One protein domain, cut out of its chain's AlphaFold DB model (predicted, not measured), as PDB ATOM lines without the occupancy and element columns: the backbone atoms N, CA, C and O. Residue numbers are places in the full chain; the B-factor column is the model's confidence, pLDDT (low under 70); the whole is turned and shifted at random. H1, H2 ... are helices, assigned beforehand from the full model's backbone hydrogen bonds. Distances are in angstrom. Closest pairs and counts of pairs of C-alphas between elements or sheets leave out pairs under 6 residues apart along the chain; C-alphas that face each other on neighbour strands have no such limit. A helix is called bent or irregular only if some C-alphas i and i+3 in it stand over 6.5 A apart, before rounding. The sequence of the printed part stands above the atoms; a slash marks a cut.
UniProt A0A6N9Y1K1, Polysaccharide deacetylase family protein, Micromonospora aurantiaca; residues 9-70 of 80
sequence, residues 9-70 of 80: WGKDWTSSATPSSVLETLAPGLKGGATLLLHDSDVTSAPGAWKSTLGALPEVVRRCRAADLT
ATOM      1  N   TRP A   9     207.177 210.773 221.486       96.19
ATOM      2  CA  TRP A   9     207.340 209.540 222.263       96.19
ATOM      3  C   TRP A   9     206.612 209.633 223.602       96.19
ATOM      4  O   TRP A   9     206.579 210.695 224.217       96.19
ATOM      5  N   GLY A  10     206.017 208.535 224.061       96.81
ATOM      6  CA  GLY A  10     205.162 208.547 225.254       96.81
ATOM      7  C   GLY A  10     205.895 208.543 226.596       96.81
ATOM      8  O   GLY A  10     205.250 208.741 227.622       96.81
ATOM      9  N   LYS A  11     207.215 208.298 226.615       97.62
ATOM     10  CA  LYS A  11     207.988 208.025 227.851       97.62
ATOM     11  C   LYS A  11     207.356 206.937 228.732       97.62
ATOM     12  O   LYS A  11     207.470 206.942 229.956       97.62
ATOM     13  N   ASP A  12     206.695 205.994 228.079       98.12
ATOM     14  CA  ASP A  12     205.884 204.937 228.670       98.12
ATOM     15  C   ASP A  12     206.710 203.842 229.352       98.12
ATOM     16  O   ASP A  12     206.201 203.156 230.228       98.12
ATOM     17  N   TRP A  13     208.001 203.728 229.031       98.19
ATOM     18  CA  TRP A  13     208.910 202.698 229.549       98.19
ATOM     19  C   TRP A  13     209.290 202.838 231.037       98.19
ATOM     20  O   TRP A  13     210.017 201.995 231.568       98.19
ATOM     21  N   THR A  14     208.871 203.909 231.714       98.12
ATOM     22  CA  THR A  14     209.257 204.189 233.107       98.12
ATOM     23  C   THR A  14     208.285 203.568 234.109       98.12
ATOM     24  O   THR A  14     207.096 203.433 233.838       98.12
ATOM     25  N   SER A  15     208.760 203.238 235.314       97.62
ATOM     26  CA  SER A  15     207.911 202.654 236.367       97.62
ATOM     27  C   SER A  15     206.857 203.619 236.917       97.62
ATOM     28  O   SER A  15     205.897 203.181 237.543       97.62
ATOM     29  N   SER A  16     207.040 204.927 236.724       98.12
ATOM     30  CA  SER A  16     206.095 205.970 237.135       98.12
ATOM     31  C   SER A  16     205.128 206.381 236.023       98.12
ATOM     32  O   SER A  16     204.248 207.208 236.268       98.12
ATOM     33  N   ALA A  17     205.272 205.833 234.810       98.44
ATOM     34  CA  ALA A  17     204.374 206.147 233.712       98.44
ATOM     35  C   ALA A  17     202.953 205.671 234.031       98.44
ATOM     36  O   ALA A  17     202.731 204.538 234.452       98.44
ATOM     37  N   THR A  18     201.982 206.531 233.753       98.69
ATOM     38  CA  THR A  18     200.548 206.241 233.806       98.69
ATOM     39  C   THR A  18     199.934 206.491 232.428       98.69
ATOM     40  O   THR A  18     200.521 207.229 231.630       98.69
ATOM     41  N   PRO A  19     198.736 205.956 232.128       98.75
ATOM     42  CA  PRO A  19     198.020 206.305 230.903       98.75
ATOM     43  C   PRO A  19     197.909 207.821 230.668       98.75
ATOM     44  O   PRO A  19     198.147 208.303 229.561       98.75
ATOM     45  N   SER A  20     197.615 208.582 231.728       98.69
ATOM     46  CA  SER A  20     197.496 210.040 231.664       98.69
ATOM     47  C   SER A  20     198.829 210.720 231.364       98.69
ATOM     48  O   SER A  20     198.883 211.558 230.471       98.69
ATOM     49  N   SER A  21     199.923 210.330 232.030       98.69
ATOM     50  CA  SER A  21     201.234 210.948 231.776       98.69
ATOM     51  C   SER A  21     201.757 210.646 230.369       98.69
ATOM     52  O   SER A  21     202.396 211.498 229.750       98.69
ATOM     53  N   VAL A  22     201.477 209.447 229.841       98.75
ATOM     54  CA  VAL A  22     201.805 209.072 228.454       98.75
ATOM     55  C   VAL A  22     201.055 209.973 227.476       98.75
ATOM     56  O   VAL A  22     201.659 210.556 226.575       98.75
ATOM     57  N   LEU A  23     199.747 210.138 227.678       98.56
ATOM     58  CA  LEU A  23     198.920 211.020 226.863       98.56
ATOM     59  C   LEU A  23     199.379 212.480 226.931       98.56
ATOM     60  O   LEU A  23     199.493 213.121 225.892       98.56
ATOM     61  N   GLU A  24     199.629 213.009 228.127       98.31
ATOM     62  CA  GLU A  24     200.118 214.378 228.333       98.31
ATOM     63  C   GLU A  24     201.446 214.607 227.611       98.31
ATOM     64  O   GLU A  24     201.624 215.633 226.957       98.31
ATOM     65  N   THR A  25     202.344 213.620 227.660       98.38
ATOM     66  CA  THR A  25     203.629 213.672 226.953       98.38
ATOM     67  C   THR A  25     203.442 213.660 225.432       98.38
ATOM     68  O   THR A  25     204.138 214.386 224.721       98.38
ATOM     69  N   LEU A  26     202.497 212.867 224.914       98.06
ATOM     70  CA  LEU A  26     202.202 212.792 223.480       98.06
ATOM     71  C   LEU A  26     201.418 213.995 222.951       98.06
ATOM     72  O   LEU A  26     201.580 214.343 221.783       98.06
ATOM     73  N   ALA A  27     200.563 214.613 223.770       96.94
ATOM     74  CA  ALA A  27     199.550 215.572 223.330       96.94
ATOM     75  C   ALA A  27     200.092 216.722 222.456       96.94
ATOM     76  O   ALA A  27     199.492 216.973 221.410       96.94
ATOM     77  N   PRO A  28     201.230 217.375 222.775       97.00
ATOM     78  CA  PRO A  28     201.790 218.430 221.923       97.00
ATOM     79  C   PRO A  28     202.241 217.940 220.534       97.00
ATOM     80  O   PRO A  28     202.405 218.734 219.609       97.00
ATOM     81  N   GLY A  29     202.485 216.633 220.393       95.88
ATOM     82  CA  GLY A  29     202.935 215.978 219.168       95.88
ATOM     83  C   GLY A  29     201.826 215.321 218.344       95.88
ATOM     84  O   GLY A  29     202.129 214.809 217.268       95.88
ATOM     85  N   LEU A  30     200.567 215.330 218.801       96.25
ATOM     86  CA  LEU A  30     199.427 214.769 218.062       96.25
ATOM     87  C   LEU A  30     198.994 215.714 216.934       96.25
ATOM     88  O   LEU A  30     198.032 216.469 217.055       96.25
ATOM     89  N   LYS A  31     199.743 215.686 215.831       94.44
ATOM     90  CA  LYS A  31     199.538 216.525 214.644       94.44
ATOM     91  C   LYS A  31     199.715 215.721 213.357       94.44
ATOM     92  O   LYS A  31     200.283 214.628 213.374       94.44
ATOM     93  N   GLY A  32     199.255 216.276 212.236       93.31
ATOM     94  CA  GLY A  32     199.425 215.666 210.915       93.31
ATOM     95  C   GLY A  32     200.891 215.337 210.609       93.31
ATOM     96  O   GLY A  32     201.785 216.130 210.904       93.31
ATOM     97  N   GLY A  33     201.132 214.147 210.049       92.06
ATOM     98  CA  GLY A  33     202.470 213.648 209.706       92.06
ATOM     99  C   GLY A  33     203.301 213.120 210.883       92.06
ATOM    100  O   GLY A  33     204.426 212.675 210.670       92.06
ATOM    101  N   ALA A  34     202.781 213.144 212.115       94.25
ATOM    102  CA  ALA A  34     203.514 212.646 213.273       94.25
ATOM    103  C   ALA A  34     203.688 211.118 213.247       94.25
ATOM    104  O   ALA A  34     202.782 210.370 212.881       94.25
ATOM    105  N   THR A  35     204.839 210.652 213.721       95.75
ATOM    106  CA  THR A  35     205.103 209.249 214.064       95.75
ATOM    107  C   THR A  35     205.311 209.145 215.572       95.75
ATOM    108  O   THR A  35     206.111 209.888 216.149       95.75
ATOM    109  N   LEU A  36     204.556 208.261 216.228       96.00
ATOM    110  CA  LEU A  36     204.556 208.109 217.687       96.00
ATOM    111  C   LEU A  36     205.350 206.862 218.090       96.00
ATOM    112  O   LEU A  36     205.134 205.795 217.521       96.00
ATOM    113  N   LEU A  37     206.228 206.987 219.088       97.31
ATOM    114  CA  LEU A  37     206.908 205.854 219.718       97.31
ATOM    115  C   LEU A  37     206.237 205.473 221.045       97.31
ATOM    116  O   LEU A  37     206.111 206.309 221.948       97.31
ATOM    117  N   LEU A  38     205.862 204.197 221.142       97.81
ATOM    118  CA  LEU A  38     205.279 203.516 222.297       97.81
ATOM    119  C   LEU A  38     205.787 202.062 222.339       97.81
ATOM    120  O   LEU A  38     206.231 201.540 221.316       97.81
ATOM    121  N   HIS A  39     205.694 201.418 223.499       98.25
ATOM    122  CA  HIS A  39     206.171 200.062 223.765       98.25
ATOM    123  C   HIS A  39     205.019 199.148 224.205       98.25
ATOM    124  O   HIS A  39     204.271 199.460 225.129       98.25
ATOM    125  N   ASP A  40     204.897 197.986 223.571       97.19
ATOM    126  CA  ASP A  40     203.904 196.945 223.876       97.19
ATOM    127  C   ASP A  40     204.472 195.800 224.735       97.19
ATOM    128  O   ASP A  40     203.784 194.818 225.011       97.19
ATOM    129  N   SER A  41     205.719 195.933 225.188       97.12
ATOM    130  CA  SER A  41     206.398 194.975 226.058       97.12
ATOM    131  C   SER A  41     207.222 195.675 227.137       97.12
ATOM    132  O   SER A  41     207.480 196.881 227.086       97.12
ATOM    133  N   ASP A  42     207.648 194.899 228.128       97.19
ATOM    134  CA  ASP A  42     208.529 195.324 229.215       97.19
ATOM    135  C   ASP A  42     209.914 194.657 229.187       97.19
ATOM    136  O   ASP A  42     210.682 194.802 230.132       97.19
ATOM    137  N   VAL A  43     210.292 194.004 228.080       97.62
ATOM    138  CA  VAL A  43     211.609 193.347 227.921       97.62
ATOM    139  C   VAL A  43     212.771 194.332 228.106       97.62
ATOM    140  O   VAL A  43     213.820 193.969 228.634       97.62
ATOM    141  N   THR A  44     212.581 195.585 227.685       96.19
ATOM    142  CA  THR A  44     213.563 196.676 227.810       96.19
ATOM    143  C   THR A  44     213.021 197.877 228.590       96.19
ATOM    144  O   THR A  44     213.573 198.972 228.489       96.19
ATOM    145  N   SER A  45     211.934 197.696 229.341       97.19
ATOM    146  CA  SER A  45     211.241 198.760 230.083       97.19
ATOM    147  C   SER A  45     211.056 198.358 231.547       97.19
ATOM    148  O   SER A  45     211.388 197.244 231.947       97.19
ATOM    149  N   ALA A  46     210.509 199.252 232.373       98.19
ATOM    150  CA  ALA A  46     210.062 198.857 233.704       98.19
ATOM    151  C   ALA A  46     209.005 197.729 233.613       98.19
ATOM    152  O   ALA A  46     208.144 197.783 232.728       98.19
ATOM    153  N   PRO A  47     209.016 196.735 234.523       98.38
ATOM    154  CA  PRO A  47     208.019 195.666 234.531       98.38
ATOM    155  C   PRO A  47     206.583 196.203 234.512       98.38
ATOM    156  O   PRO A  47     206.217 197.066 235.310       98.38
ATOM    157  N   GLY A  48     205.756 195.693 233.601       98.00
ATOM    158  CA  GLY A  48     204.368 196.111 233.419       98.00
ATOM    159  C   GLY A  48     204.159 197.468 232.736       98.00
ATOM    160  O   GLY A  48     203.003 197.874 232.609       98.00
ATOM    161  N   ALA A  49     205.213 198.151 232.268       97.94
ATOM    162  CA  ALA A  49     205.128 199.462 231.607       97.94
ATOM    163  C   ALA A  49     204.143 199.493 230.421       97.94
ATOM    164  O   ALA A  49     203.408 200.465 230.247       97.94
ATOM    165  N   TRP A  50     204.038 198.389 229.671       98.12
ATOM    166  CA  TRP A  50     203.098 198.231 228.552       98.12
ATOM    167  C   TRP A  50     201.627 198.481 228.939       98.12
ATOM    168  O   TRP A  50     200.810 198.834 228.087       98.12
ATOM    169  N   LYS A  51     201.257 198.337 230.221       98.62
ATOM    170  CA  LYS A  51     199.895 198.621 230.705       98.62
ATOM    171  C   LYS A  51     199.555 200.105 230.606       98.62
ATOM    172  O   LYS A  51     198.423 200.447 230.267       98.62
ATOM    173  N   SER A  52     200.523 200.980 230.878       98.62
ATOM    174  CA  SER A  52     200.348 202.429 230.752       98.62
ATOM    175  C   SER A  52     200.176 202.827 229.289       98.62
ATOM    176  O   SER A  52     199.292 203.622 228.973       98.62
ATOM    177  N   THR A  53     200.932 202.192 228.391       98.25
ATOM    178  CA  THR A  53     200.771 202.315 226.939       98.25
ATOM    179  C   THR A  53     199.376 201.900 226.495       98.25
ATOM    180  O   THR A  53     198.656 202.704 225.901       98.25
ATOM    181  N   LEU A  54     198.957 200.678 226.835       98.50
ATOM    182  CA  LEU A  54     197.645 200.150 226.468       98.50
ATOM    183  C   LEU A  54     196.508 201.039 226.990       98.50
ATOM    184  O   LEU A  54     195.566 201.326 226.253       98.50
ATOM    185  N   GLY A  55     196.612 201.516 228.233       98.69
ATOM    186  CA  GLY A  55     195.614 202.398 228.835       98.69
ATOM    187  C   GLY A  55     195.510 203.773 228.167       98.69
ATOM    188  O   GLY A  55     194.436 204.371 228.188       98.69
ATOM    189  N   ALA A  56     196.586 204.282 227.556       98.56
ATOM    190  CA  ALA A  56     196.585 205.576 226.871       98.56
ATOM    191  C   ALA A  56     195.976 205.516 225.457       98.56
ATOM    192  O   ALA A  56     195.443 206.519 224.973       98.56
ATOM    193  N   LEU A  57     196.034 204.356 224.786       98.25
ATOM    194  CA  LEU A  57     195.667 204.216 223.369       98.25
ATOM    195  C   LEU A  57     194.250 204.704 223.018       98.25
ATOM    196  O   LEU A  57     194.133 205.438 222.031       98.25
ATOM    197  N   PRO A  58     193.175 204.369 223.765       98.56
ATOM    198  CA  PRO A  58     191.826 204.810 223.405       98.56
ATOM    199  C   PRO A  58     191.705 206.335 223.338       98.56
ATOM    200  O   PRO A  58     191.119 206.880 222.404       98.56
ATOM    201  N   GLU A  59     192.305 207.026 224.305       98.56
ATOM    202  CA  GLU A  59     192.255 208.479 224.408       98.56
ATOM    203  C   GLU A  59     193.168 209.159 223.377       98.56
ATOM    204  O   GLU A  59     192.758 210.148 222.767       98.56
ATOM    205  N   VAL A  60     194.351 208.599 223.093       98.06
ATOM    206  CA  VAL A  60     195.212 209.057 221.986       98.06
ATOM    207  C   VAL A  60     194.455 208.989 220.657       98.06
ATOM    208  O   VAL A  60     194.363 209.988 219.945       98.06
ATOM    209  N   VAL A  61     193.849 207.839 220.341       98.12
ATOM    210  CA  VAL A  61     193.078 207.652 219.102       98.12
ATOM    211  C   VAL A  61     191.873 208.592 219.057       98.12
ATOM    212  O   VAL A  61     191.584 209.166 218.004       98.12
ATOM    213  N   ARG A  62     191.183 208.795 220.187       98.50
ATOM    214  CA  ARG A  62     190.067 209.743 220.284       98.50
ATOM    215  C   ARG A  62     190.513 211.171 219.974       98.50
ATOM    216  O   ARG A  62     189.834 211.838 219.201       98.50
ATOM    217  N   ARG A  63     191.640 211.635 220.528       98.00
ATOM    218  CA  ARG A  63     192.175 212.982 220.256       98.00
ATOM    219  C   ARG A  63     192.617 213.156 218.811       98.00
ATOM    220  O   ARG A  63     192.305 214.185 218.229       98.00
ATOM    221  N   CYS A  64     193.266 212.151 218.221       97.56
ATOM    222  CA  CYS A  64     193.603 212.176 216.799       97.56
ATOM    223  C   CYS A  64     192.344 212.360 215.942       97.56
ATOM    224  O   CYS A  64     192.279 213.290 215.149       97.56
ATOM    225  N   ARG A  65     191.310 211.540 216.167       97.88
ATOM    226  CA  ARG A  65     190.043 211.635 215.424       97.88
ATOM    227  C   ARG A  65     189.319 212.961 215.649       97.88
ATOM    228  O   ARG A  65     188.777 213.508 214.704       97.88
ATOM    229  N   ALA A  66     189.322 213.482 216.876       98.12
ATOM    230  CA  ALA A  66     188.726 214.780 217.196       98.12
ATOM    231  C   ALA A  66     189.464 215.966 216.545       98.12
ATOM    232  O   ALA A  66     188.895 217.047 216.445       98.12
ATOM    233  N   ALA A  67     190.714 215.763 216.126       97.12
ATOM    234  CA  ALA A  67     191.517 216.717 215.369       97.12
ATOM    235  C   ALA A  67     191.549 216.396 213.859       97.12
ATOM    236  O   ALA A  67     192.463 216.839 213.167       97.12
ATOM    237  N   ASP A  68     190.605 215.584 213.366       97.62
ATOM    238  CA  ASP A  68     190.513 215.122 211.973       97.62
ATOM    239  C   ASP A  68     191.778 214.405 211.453       97.62
ATOM    240  O   ASP A  68     192.055 214.350 210.254       97.62
ATOM    241  N   LEU A  69     192.556 213.799 212.358       96.06
ATOM    242  CA  LEU A  69     193.724 212.987 212.023       96.06
ATOM    243  C   LEU A  69     193.340 211.515 211.855       96.06
ATOM    244  O   LEU A  69     192.642 210.921 212.684       96.06
ATOM    245  N   THR A  70     193.897 210.889 210.821       95.50
ATOM    246  CA  THR A  70     193.816 209.439 210.621       95.50
ATOM    247  C   THR A  70     195.031 208.759 211.245       95.50
ATOM    248  O   THR A  70     196.166 209.105 210.934       95.50
TER     249      THR A  70
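What this domain is: This is residues 9 to 70 of the 80 residues of the protein "Polysaccharide deacetylase family protein" of Micromonospora aurantiaca (UniProt A0A6N9Y1K1). One long kinked helix, H2, runs along an elongated body, and the shorter H1 packs obliquely on it. Between them residues 30 to 49, with no named element, run back along the body from the end of H1 to the start of H2. The 62 printed residues hold two named helices, H1 then H2, and no named strand; the class is all helix, with 28 residues in named elements, under half. The whole is compact, radius of gyration of the C-alphas 11.4 A, and only just elongated, spanning 35 by 17 by 16 A.

Where its parts are: H2, residues 50 to 66, measures 24.7 A from C-alpha 50 at (203.098, 198.231, 228.552) to C-alpha 66 at (188.726, 214.780, 217.196). H1, residues 19 to 29, measures 16.0 A and begins at C-alpha 19 (198.020, 206.305, 230.903).

How they stand to each other: H2 has a kink of 33 degrees near residue 58. Both helices are irregular: C-alphas 55 and 58 are 7.0 A apart in H2, C-alphas 25 and 28 7.2 A in H1. H1 and H2 touch, the closest C-alphas being those of Pro 19 and Ala 56, 4.3 A apart. They run the same way at a steep tilt of 44 degrees. O i to N i+4 pairs within hydrogen-bond range are 11 of 13 in H2 and 5 of 7 in H1.

The domain as a whole: The farthest C-alphas, of Pro 47 and Asp 68, are 34.6 A apart. The printed part has no cut; the H1 to H2 link, 20 residues, is long. No printed residue is under 70 in pLDDT.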